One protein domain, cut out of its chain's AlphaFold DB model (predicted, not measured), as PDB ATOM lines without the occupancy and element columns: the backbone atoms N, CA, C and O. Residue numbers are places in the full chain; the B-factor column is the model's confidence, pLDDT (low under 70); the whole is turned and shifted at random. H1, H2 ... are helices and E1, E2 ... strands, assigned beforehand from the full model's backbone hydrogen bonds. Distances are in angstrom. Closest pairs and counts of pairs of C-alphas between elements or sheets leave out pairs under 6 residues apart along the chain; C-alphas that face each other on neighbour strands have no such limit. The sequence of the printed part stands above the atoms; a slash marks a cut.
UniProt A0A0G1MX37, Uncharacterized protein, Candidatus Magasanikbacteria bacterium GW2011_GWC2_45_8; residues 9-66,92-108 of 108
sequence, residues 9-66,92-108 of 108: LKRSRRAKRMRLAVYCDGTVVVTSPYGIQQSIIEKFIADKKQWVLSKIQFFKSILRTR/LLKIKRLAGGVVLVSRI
ATOM      1  N   LEU A   9     -11.805  16.542 112.023       87.81
ATOM      2  CA  LEU A   9     -13.015  17.032 112.681       87.81
ATOM      3  C   LEU A   9     -12.805  17.130 114.198       87.81
ATOM      4  O   LEU A   9     -12.509  16.144 114.862       87.81
ATOM      5  N   LYS A  10     -13.013  18.321 114.760       85.75
ATOM      6  CA  LYS A  10     -12.998  18.598 116.199       85.75
ATOM      7  C   LYS A  10     -14.405  18.954 116.660       85.75
ATOM      8  O   LYS A  10     -14.968  19.951 116.217       85.75
ATOM      9  N   ARG A  11     -14.977  18.183 117.581       85.06
ATOM     10  CA  ARG A  11     -16.277  18.505 118.189       85.06
ATOM     11  C   ARG A  11     -16.067  19.229 119.514       85.06
ATOM     12  O   ARG A  11     -15.277  18.789 120.343       85.06
ATOM     13  N   SER A  12     -16.734  20.364 119.715       79.12
ATOM     14  CA  SER A  12     -16.601  21.150 120.949       79.12
ATOM     15  C   SER A  12     -17.945  21.679 121.431       79.12
ATOM     16  O   SER A  12     -18.667  22.315 120.671       79.12
ATOM     17  N   ARG A  13     -18.259  21.471 122.718       77.38
ATOM     18  CA  ARG A  13     -19.497  21.976 123.349       77.38
ATOM     19  C   ARG A  13     -19.479  23.499 123.478       77.38
ATOM     20  O   ARG A  13     -20.520  24.135 123.477       77.38
ATOM     21  N   ARG A  14     -18.279  24.089 123.535       78.06
ATOM     22  CA  ARG A  14     -18.077  25.545 123.589       78.06
ATOM     23  C   ARG A  14     -18.245  26.207 122.217       78.06
ATOM     24  O   ARG A  14     -18.380  27.426 122.131       78.06
ATOM     25  N   ALA A  15     -18.175  25.434 121.131       72.75
ATOM     26  CA  ALA A  15     -18.302  25.973 119.786       72.75
ATOM     27  C   ALA A  15     -19.780  26.208 119.464       72.75
ATOM     28  O   ALA A  15     -20.525  25.267 119.233       72.75
ATOM     29  N   LYS A  16     -20.185  27.479 119.408       73.88
ATOM     30  CA  LYS A  16     -21.543  27.877 118.997       73.88
ATOM     31  C   LYS A  16     -21.745  27.887 117.472       73.88
ATOM     32  O   LYS A  16     -22.869  28.006 117.011       73.88
ATOM     33  N   ARG A  17     -20.665  27.816 116.684       77.94
ATOM     34  CA  ARG A  17     -20.679  27.857 115.208       77.94
ATOM     35  C   ARG A  17     -19.609  26.939 114.626       77.94
ATOM     36  O   ARG A  17     -18.590  26.703 115.283       77.94
ATOM     37  N   MET A  18     -19.813  26.491 113.387       76.12
ATOM     38  CA  MET A  18     -18.793  25.774 112.621       76.12
ATOM     39  C   MET A  18     -17.642  26.702 112.226       76.12
ATOM     40  O   MET A  18     -17.842  27.859 111.856       76.12
ATOM     41  N   ARG A  19     -16.412  26.204 112.355       79.75
ATOM     42  CA  ARG A  19     -15.184  26.955 112.064       79.75
ATOM     43  C   ARG A  19     -14.268  26.075 111.233       79.75
ATOM     44  O   ARG A  19     -13.933  24.979 111.667       79.75
ATOM     45  N   LEU A  20     -13.844  26.560 110.076       81.31
ATOM     46  CA  LEU A  20     -12.862  25.887 109.227       81.31
ATOM     47  C   LEU A  20     -11.507  26.544 109.422       81.31
ATOM     48  O   LEU A  20     -11.433  27.753 109.298       81.31
ATOM     49  N   ALA A  21     -10.472  25.778 109.719       77.94
ATOM     50  CA  ALA A  21      -9.145  26.236 110.095       77.94
ATOM     51  C   ALA A  21      -8.099  25.613 109.160       77.94
ATOM     52  O   ALA A  21      -8.014  24.393 109.098       77.94
ATOM     53  N   VAL A  22      -7.303  26.415 108.447       78.19
ATOM     54  CA  VAL A  22      -6.173  25.915 107.633       78.19
ATOM     55  C   VAL A  22      -4.868  26.369 108.268       78.19
ATOM     56  O   VAL A  22      -4.645  27.575 108.349       78.19
ATOM     57  N   TYR A  23      -4.053  25.413 108.719       76.19
ATOM     58  CA  TYR A  23      -2.742  25.637 109.333       76.19
ATOM     59  C   TYR A  23      -1.645  25.821 108.274       76.19
ATOM     60  O   TYR A  23      -1.803  25.391 107.130       76.19
ATOM     61  N   CYS A  24      -0.515  26.416 108.672       70.69
ATOM     62  CA  CYS A  24       0.666  26.604 107.815       70.69
ATOM     63  C   CYS A  24       1.197  25.293 107.223       70.69
ATOM     64  O   CYS A  24       1.631  25.283 106.074       70.69
ATOM     65  N   ASP A  25       1.069  24.188 107.959       71.62
ATOM     66  CA  ASP A  25       1.493  22.851 107.520       71.62
ATOM     67  C   ASP A  25       0.588  22.266 106.417       71.62
ATOM     68  O   ASP A  25       0.790  21.150 105.950       71.62
ATOM     69  N   GLY A  26      -0.473  22.982 106.026       73.62
ATOM     70  CA  GLY A  26      -1.496  22.503 105.096       73.62
ATOM     71  C   GLY A  26      -2.568  21.628 105.753       73.62
ATOM     72  O   GLY A  26      -3.480  21.164 105.070       73.62
ATOM     73  N   THR A  27      -2.504  21.433 107.074       81.25
ATOM     74  CA  THR A  27      -3.535  20.701 107.820       81.25
ATOM     75  C   THR A  27      -4.830  21.509 107.865       81.25
ATOM     76  O   THR A  27      -4.838  22.676 108.263       81.25
ATOM     77  N   VAL A  28      -5.946  20.872 107.509       84.62
ATOM     78  CA  VAL A  28      -7.288  21.457 107.596       84.62
ATOM     79  C   VAL A  28      -8.013  20.878 108.808       84.62
ATOM     80  O   VAL A  28      -8.126  19.662 108.953       84.62
ATOM     81  N   VAL A  29      -8.520  21.739 109.684       83.75
ATOM     82  CA  VAL A  29      -9.289  21.360 110.873       83.75
ATOM     83  C   VAL A  29     -10.663  22.004 110.813       83.75
ATOM     84  O   VAL A  29     -10.799  23.214 110.667       83.75
ATOM     85  N   VAL A  30     -11.706  21.207 110.975       85.50
ATOM     86  CA  VAL A  30     -13.081  21.682 111.092       85.50
ATOM     87  C   VAL A  30     -13.487  21.558 112.545       85.50
ATOM     88  O   VAL A  30     -13.450  20.472 113.105       85.50
ATOM     89  N   THR A  31     -13.871  22.660 113.179       83.75
ATOM     90  CA  THR A  31     -14.482  22.627 114.509       83.75
ATOM     91  C   THR A  31     -15.991  22.734 114.371       83.75
ATOM     92  O   THR A  31     -16.474  23.732 113.840       83.75
ATOM     93  N   SER A  32     -16.720  21.735 114.863       82.06
ATOM     94  CA  SER A  32     -18.182  21.680 114.829       82.06
ATOM     95  C   SER A  32     -18.782  21.677 116.247       82.06
ATOM     96  O   SER A  32     -18.171  21.100 117.159       82.06
ATOM     97  N   PRO A  33     -19.946  22.321 116.465       84.44
ATOM     98  CA  PRO A  33     -20.763  22.110 117.658       84.44
ATOM     99  C   PRO A  33     -21.181  20.644 117.816       84.44
ATOM    100  O   PRO A  33     -21.157  19.857 116.866       84.44
ATOM    101  N   TYR A  34     -21.634  20.284 119.015       82.00
ATOM    102  CA  TYR A  34     -22.356  19.026 119.212       82.00
ATOM    103  C   TYR A  34     -23.782  19.153 118.656       82.00
ATOM    104  O   TYR A  34     -24.397  20.207 118.794       82.00
ATOM    105  N   GLY A  35     -24.286  18.093 118.016       82.12
ATOM    106  CA  GLY A  35     -25.631  18.051 117.419       82.12
ATOM    107  C   GLY A  35     -25.696  18.349 115.917       82.12
ATOM    108  O   GLY A  35     -26.757  18.222 115.318       82.12
ATOM    109  N   ILE A  36     -24.576  18.700 115.279       82.12
ATOM    110  CA  ILE A  36     -24.528  18.895 113.825       82.12
ATOM    111  C   ILE A  36     -24.274  17.563 113.114       82.12
ATOM    112  O   ILE A  36     -23.298  16.867 113.409       82.12
ATOM    113  N   GLN A  37     -25.128  17.247 112.140       86.88
ATOM    114  CA  GLN A  37     -24.985  16.068 111.290       86.88
ATOM    115  C   GLN A  37     -23.781  16.179 110.349       86.88
ATOM    116  O   GLN A  37     -23.431  17.260 109.867       86.88
ATOM    117  N   GLN A  38     -23.178  15.033 110.036       86.62
ATOM    118  CA  GLN A  38     -22.007  14.959 109.166       86.62
ATOM    119  C   GLN A  38     -22.281  15.489 107.753       86.62
ATOM    120  O   GLN A  38     -21.446  16.206 107.209       86.62
ATOM    121  N   SER A  39     -23.476  15.263 107.209       86.50
ATOM    122  CA  SER A  39     -23.864  15.744 105.878       86.50
ATOM    123  C   SER A  39     -23.795  17.272 105.754       86.50
ATOM    124  O   SER A  39     -23.448  17.804 104.704       86.50
ATOM    125  N   ILE A  40     -24.083  18.001 106.838       85.38
ATOM    126  CA  ILE A  40     -23.995  19.470 106.866       85.38
ATOM    127  C   ILE A  40     -22.525  19.909 106.868       85.38
ATOM    128  O   ILE A  40     -22.159  20.878 106.207       85.38
ATOM    129  N   ILE A  41     -21.669  19.170 107.579       84.62
ATOM    130  CA  ILE A  41     -20.222  19.411 107.607       84.62
ATOM    131  C   ILE A  41     -19.624  19.180 106.216       84.62
ATOM    132  O   ILE A  41     -18.822  19.986 105.752       84.62
ATOM    133  N   GLU A  42     -20.035  18.116 105.531       87.75
ATOM    134  CA  GLU A  42     -19.567  17.794 104.182       87.75
ATOM    135  C   GLU A  42     -19.995  18.847 103.161       87.75
ATOM    136  O   GLU A  42     -19.146  19.337 102.413       87.75
ATOM    137  N   LYS A  43     -21.263  19.283 103.197       87.38
ATOM    138  CA  LYS A  43     -21.748  20.409 102.381       87.38
ATOM    139  C   LYS A  43     -20.940  21.679 102.640       87.38
ATOM    140  O   LYS A  43     -20.432  22.288 101.707       87.38
ATOM    141  N   PHE A  44     -20.706  22.015 103.907       84.56
ATOM    142  CA  PHE A  44     -19.910  23.184 104.277       84.56
ATOM    143  C   PHE A  44     -18.469  23.128 103.738       84.56
ATOM    144  O   PHE A  44     -17.913  24.140 103.307       84.56
ATOM    145  N   ILE A  45     -17.846  21.948 103.746       85.00
ATOM    146  CA  ILE A  45     -16.499  21.760 103.195       85.00
ATOM    147  C   ILE A  45     -16.520  21.857 101.668       85.00
ATOM    148  O   ILE A  45     -15.602  22.448 101.099       85.00
ATOM    149  N   ALA A  46     -17.552  21.320 101.014       87.12
ATOM    150  CA  ALA A  46     -17.740  21.447  99.572       87.12
ATOM    151  C   ALA A  46     -17.879  22.923  99.163       87.12
ATOM    152  O   ALA A  46     -17.137  23.382  98.294       87.12
ATOM    153  N   ASP A  47     -18.698  23.696  99.880       86.19
ATOM    154  CA  ASP A  47     -18.903  25.130  99.635       86.19
ATOM    155  C   ASP A  47     -17.619  25.948  99.822       86.19
ATOM    156  O   ASP A  47     -17.366  26.935  99.129       86.19
ATOM    157  N   LYS A  48     -16.766  25.550 100.776       82.94
ATOM    158  CA  LYS A  48     -15.488  26.223 101.057       82.94
ATOM    159  C   LYS A  48     -14.289  25.581 100.355       82.94
ATOM    160  O   LYS A  48     -13.161  26.022 100.584       82.94
ATOM    161  N   LYS A  49     -14.497  24.607  99.462       84.94
ATOM    162  CA  LYS A  49     -13.430  23.847  98.786       84.94
ATOM    163  C   LYS A  49     -12.442  24.753  98.060       84.94
ATOM    164  O   LYS A  49     -11.234  24.624  98.250       84.94
ATOM    165  N   GLN A  50     -12.949  25.702  97.276       83.19
ATOM    166  CA  GLN A  50     -12.111  26.638  96.526       83.19
ATOM    167  C   GLN A  50     -11.261  27.501  97.464       83.19
ATOM    168  O   GLN A  50     -10.056  27.634  97.267       83.19
ATOM    169  N   TRP A  51     -11.861  27.998  98.549       84.00
ATOM    170  CA  TRP A  51     -11.157  28.784  99.556       84.00
ATOM    171  C   TRP A  51     -10.030  27.985 100.228       84.00
ATOM    172  O   TRP A  51      -8.920  28.500 100.364       84.00
ATOM    173  N   VAL A  52     -10.274  26.719 100.591       84.19
ATOM    174  CA  VAL A  52      -9.249  25.835 101.178       84.19
ATOM    175  C   VAL A  52      -8.084  25.636 100.212       84.19
ATOM    176  O   VAL A  52      -6.928  25.790 100.606       84.19
ATOM    177  N   LEU A  53      -8.378  25.341  98.944       85.38
ATOM    178  CA  LEU A  53      -7.356  25.131  97.919       85.38
ATOM    179  C   LEU A  53      -6.494  26.380  97.715       85.38
ATOM    180  O   LEU A  53      -5.267  26.270  97.722       85.38
ATOM    181  N   SER A  54      -7.108  27.565  97.631       82.94
ATOM    182  CA  SER A  54      -6.378  28.831  97.521       82.94
ATOM    183  C   SER A  54      -5.462  29.075  98.722       82.94
ATOM    184  O   SER A  54      -4.347  29.562  98.555       82.94
ATOM    185  N   LYS A  55      -5.888  28.716  99.942       81.44
ATOM    186  CA  LYS A  55      -5.049  28.883 101.139       81.44
ATOM    187  C   LYS A  55      -3.889  27.896 101.187       81.44
ATOM    188  O   LYS A  55      -2.776  28.304 101.499       81.44
ATOM    189  N   ILE A  56      -4.114  26.637 100.822       82.81
ATOM    190  CA  ILE A  56      -3.040  25.639 100.741       82.81
ATOM    191  C   ILE A  56      -2.001  26.056  99.693       82.81
ATOM    192  O   ILE A  56      -0.804  25.991  99.960       82.81
ATOM    193  N   GLN A  57      -2.437  26.515  98.516       83.81
ATOM    194  CA  GLN A  57      -1.528  27.003  97.475       83.81
ATOM    195  C   GLN A  57      -0.736  28.233  97.929       83.81
ATOM    196  O   GLN A  57       0.470  28.291  97.706       83.81
ATOM    197  N   PHE A  58      -1.387  29.171  98.619       80.94
ATOM    198  CA  PHE A  58      -0.732  30.345  99.190       80.94
ATOM    199  C   PHE A  58       0.380  29.956 100.172       80.94
ATOM    200  O   PHE A  58       1.515  30.399 100.013       80.94
ATOM    201  N   PHE A  59       0.097  29.067 101.130       75.56
ATOM    202  CA  PHE A  59       1.115  28.600 102.073       75.56
ATOM    203  C   PHE A  59       2.241  27.821 101.379       75.56
ATOM    204  O   PHE A  59       3.406  28.060 101.679       75.56
ATOM    205  N   LYS A  60       1.933  26.964 100.396       77.25
ATOM    206  CA  LYS A  60       2.957  26.259  99.601       77.25
ATOM    207  C   LYS A  60       3.868  27.214  98.826       77.25
ATOM    208  O   LYS A  60       5.073  26.988  98.777       77.25
ATOM    209  N   SER A  61       3.307  28.267  98.232       75.31
ATOM    210  CA  SER A  61       4.067  29.290  97.502       75.31
ATOM    211  C   SER A  61       5.012  30.062  98.432       75.31
ATOM    212  O   SER A  61       6.188  30.257  98.115       75.31
ATOM    213  N   ILE A  62       4.534  30.414  99.630       69.62
ATOM    214  CA  ILE A  62       5.346  31.074 100.660       69.62
ATOM    215  C   ILE A  62       6.499  30.172 101.112       69.62
ATOM    216  O   ILE A  62       7.644  30.620 101.141       69.62
ATOM    217  N   LEU A  63       6.215  28.899 101.409       65.44
ATOM    218  CA  LEU A  63       7.226  27.929 101.844       65.44
ATOM    219  C   LEU A  63       8.281  27.658 100.762       65.44
ATOM    220  O   LEU A  63       9.460  27.549 101.081       65.44
ATOM    221  N   ARG A  64       7.886  27.601  99.480       62.78
ATOM    222  CA  ARG A  64       8.815  27.407  98.351       62.78
ATOM    223  C   ARG A  64       9.801  28.570  98.200       62.78
ATOM    224  O   ARG A  64      10.904  28.363  97.708       62.78
ATOM    225  N   THR A  65       9.408  29.778  98.598       60.41
ATOM    226  CA  THR A  65      10.171  30.989  98.277       60.41
ATOM    227  C   THR A  65      11.213  31.339  99.343       60.41
ATOM    228  O   THR A  65      12.232  31.922  98.985       60.41
ATOM    229  N   ARG A  66      11.040  30.998 100.634       50.44
ATOM    230  CA  ARG A  66      11.994  31.436 101.677       50.44
ATOM    231  C   ARG A  66      12.028  30.576 102.951       50.44
ATOM    232  O   ARG A  66      11.101  30.599 103.749       50.44
ATOM    233  N   LEU A  92     -13.746  41.313 105.225       31.81
ATOM    234  CA  LEU A  92     -12.541  41.050 106.025       31.81
ATOM    235  C   LEU A  92     -12.402  39.552 106.350       31.81
ATOM    236  O   LEU A  92     -13.065  39.009 107.235       31.81
ATOM    237  N   LEU A  93     -11.503  38.872 105.625       36.97
ATOM    238  CA  LEU A  93     -10.965  37.572 106.032       36.97
ATOM    239  C   LEU A  93     -10.294  37.737 107.404       36.97
ATOM    240  O   LEU A  93      -9.265  38.401 107.512       36.97
ATOM    241  N   LYS A  94     -10.836  37.120 108.457       35.91
ATOM    242  CA  LYS A  94     -10.224  37.174 109.792       35.91
ATOM    243  C   LYS A  94      -9.163  36.068 109.919       35.91
ATOM    244  O   LYS A  94      -9.486  34.883 110.020       35.91
ATOM    245  N   ILE A  95      -7.892  36.462 109.901       33.88
ATOM    246  CA  ILE A  95      -6.732  35.605 110.187       33.88
ATOM    247  C   ILE A  95      -6.700  35.340 111.705       33.88
ATOM    248  O   ILE A  95      -6.806  36.286 112.482       33.88
ATOM    249  N   LYS A  96      -6.588  34.083 112.156       35.53
ATOM    250  CA  LYS A  96      -6.393  33.739 113.580       35.53
ATOM    251  C   LYS A  96      -5.109  32.925 113.737       35.53
ATOM    252  O   LYS A  96      -4.925  31.969 113.010       35.53
ATOM    253  N   ARG A  97      -4.223  33.233 114.683       34.75
ATOM    254  CA  ARG A  97      -3.132  32.318 115.081       34.75
ATOM    255  C   ARG A  97      -3.540  31.578 116.352       34.75
ATOM    256  O   ARG A  97      -4.038  32.205 117.280       34.75
ATOM    257  N   LEU A  98      -3.368  30.259 116.372       34.62
ATOM    258  CA  LEU A  98      -3.440  29.426 117.577       34.62
ATOM    259  C   LEU A  98      -2.085  28.732 117.723       34.62
ATOM    260  O   LEU A  98      -1.480  28.406 116.704       34.62
ATOM    261  N   ALA A  99      -1.622  28.563 118.965       31.05
ATOM    262  CA  ALA A  99      -0.335  27.974 119.340       31.05
ATOM    263  C   ALA A  99       0.087  26.848 118.373       31.05
ATOM    264  O   ALA A  99      -0.541  25.790 118.343       31.05
ATOM    265  N   GLY A 100       1.081  27.132 117.526       32.59
ATOM    266  CA  GLY A 100       1.584  26.216 116.496       32.59
ATOM    267  C   GLY A 100       1.275  26.570 115.033       32.59
ATOM    268  O   GLY A 100       1.783  25.895 114.151       32.59
ATOM    269  N   GLY A 101       0.502  27.618 114.711       35.97
ATOM    270  CA  GLY A 101       0.354  28.024 113.304       35.97
ATOM    271  C   GLY A 101      -0.652  29.136 113.002       35.97
ATOM    272  O   GLY A 101      -1.554  29.444 113.785       35.97
ATOM    273  N   VAL A 102      -0.499  29.755 111.819       39.78
ATOM    274  CA  VAL A 102      -1.519  30.641 111.227       39.78
ATOM    275  C   VAL A 102      -2.700  29.782 110.823       39.78
ATOM    276  O   VAL A 102      -2.563  28.892 109.997       39.78
ATOM    277  N   VAL A 103      -3.859  30.090 111.384       45.69
ATOM    278  CA  VAL A 103      -5.132  29.462 111.081       45.69
ATOM    279  C   VAL A 103      -6.021  30.469 110.367       45.69
ATOM    280  O   VAL A 103      -6.629  31.366 110.958       45.69
ATOM    281  N   LEU A 104      -6.142  30.314 109.056       49.94
ATOM    282  CA  LEU A 104      -7.167  31.050 108.328       49.94
ATOM    283  C   LEU A 104      -8.515  30.449 108.705       49.94
ATOM    284  O   LEU A 104      -8.675  29.232 108.612       49.94
ATOM    285  N   VAL A 105      -9.443  31.291 109.181       47.12
ATOM    286  CA  VAL A 105     -10.777  30.845 109.587       47.12
ATOM    287  C   VAL A 105     -11.855  31.440 108.703       47.12
ATOM    288  O   VAL A 105     -12.074  32.649 108.716       47.12
ATOM    289  N   SER A 106     -12.563  30.581 107.970       43.34
ATOM    290  CA  SER A 106     -13.806  30.965 107.297       43.34
ATOM    291  C   SER A 106     -14.964  30.857 108.294       43.34
ATOM    292  O   SER A 106     -15.096  29.837 108.979       43.34
ATOM    293  N   ARG A 107     -15.762  31.923 108.422       49.72
ATOM    294  CA  ARG A 107     -16.936  32.005 109.307       49.72
ATOM    295  C   ARG A 107     -18.207  32.060 108.444       49.72
ATOM    296  O   ARG A 107     -18.184  32.704 107.395       49.72
ATOM    297  N   ILE A 108     -19.265  31.387 108.903       45.25
ATOM    298  CA  ILE A 108     -20.669  31.610 108.519       45.25
ATOM    299  C   ILE A 108     -21.371  32.230 109.734       45.25
ATOM    300  O   ILE A 108     -21.059  31.818 110.885       45.25
TER     301      ILE A 108
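This is residues 9 to 66 and 92 to 108 of the 108 residues of an uncharacterized protein of Candidatus Magasanikbacteria bacterium GW2011_GWC2_45_8 (UniProt A0A0G1MX37). A strongly twisted, curled sheet of five strands has two helices, H1 and H2, over one face and its other face bare. The helices follow one another and make a corner at their link, and the far end of H2 runs on past the sheet toward Arg 66, at one end of the longest axis. The printed part has 75 residues, with elements in the order E1, E2, E3, H1, H2, E4, E5; the sheet is mixed, in the order E1, E3, E2, E5, E4. The class is mixed, helices and strands. The whole is compact, with a radius of gyration of the C-alphas of 12.9 A, yet elongated in outline, with spans of 43 by 26 by 23 A.

E1, residues 9 to 11, begins at C-alpha 9 at (-13.015, 17.032, 112.681). E2 is residues 19 to 22 and E3 residues 28 to 32, 13.1 A long. H1, residues 38 to 47, is 14.3 A long. H2, residues 49 to 65, is 24.7 A long and ends at C-alpha 65 at (10.171, 30.989, 98.277). E4 is residues 95 to 98. E5, residues 101 to 107, is 18.2 A long and ends at C-alpha 107 at (-16.936, 32.005, 109.307).

The edge strand E1 is parallel to E3, with N 10 and O 30 2.7 A apart. E3 and E2 form an antiparallel hairpin, with N 21 and O 29 2.8 A apart. E2 is antiparallel to E5, with N 22 and O 104 3.1 A apart. E4 and E5 form an antiparallel hairpin, with N 103 and O 96 2.7 A apart. The pairing of E5 is staggered: residues 101 to 104 pair with E4, residues 104 to 107 with E2. H1 and H2 are on the same face of the sheet, in two layers, helices on one face of a sheet. H1 has a height over the sheet of 10.4 A and lies over E3 and, only just, with 3 of its C-alphas, over E2. It runs slantwise to the strands, at 47 degrees to E3 on the local plane. H2, at a height of 10.7 A, lies over E2 and runs along the strands, at 19 degrees to E2 on the local plane; the closest C-alphas of the two are those of Val 22 and Val 52, 7.2 A apart. H1 and H2 meet only through their link. In both helices every O i to N i+4 pair is within hydrogen-bond range.

The C-alphas of Gly 35 and Arg 66 are the two farthest apart, at 42.9 A. Residues 67 to 91 are not printed, and C-alphas 66 and 92 are 26.7 A apart across the cut. Of the links that are printed whole, E1 to E2 is short and the others are tight. The mean pLDDT of the printed part is 70.7; residues 62 to 66 and 92 to 108 are under 70.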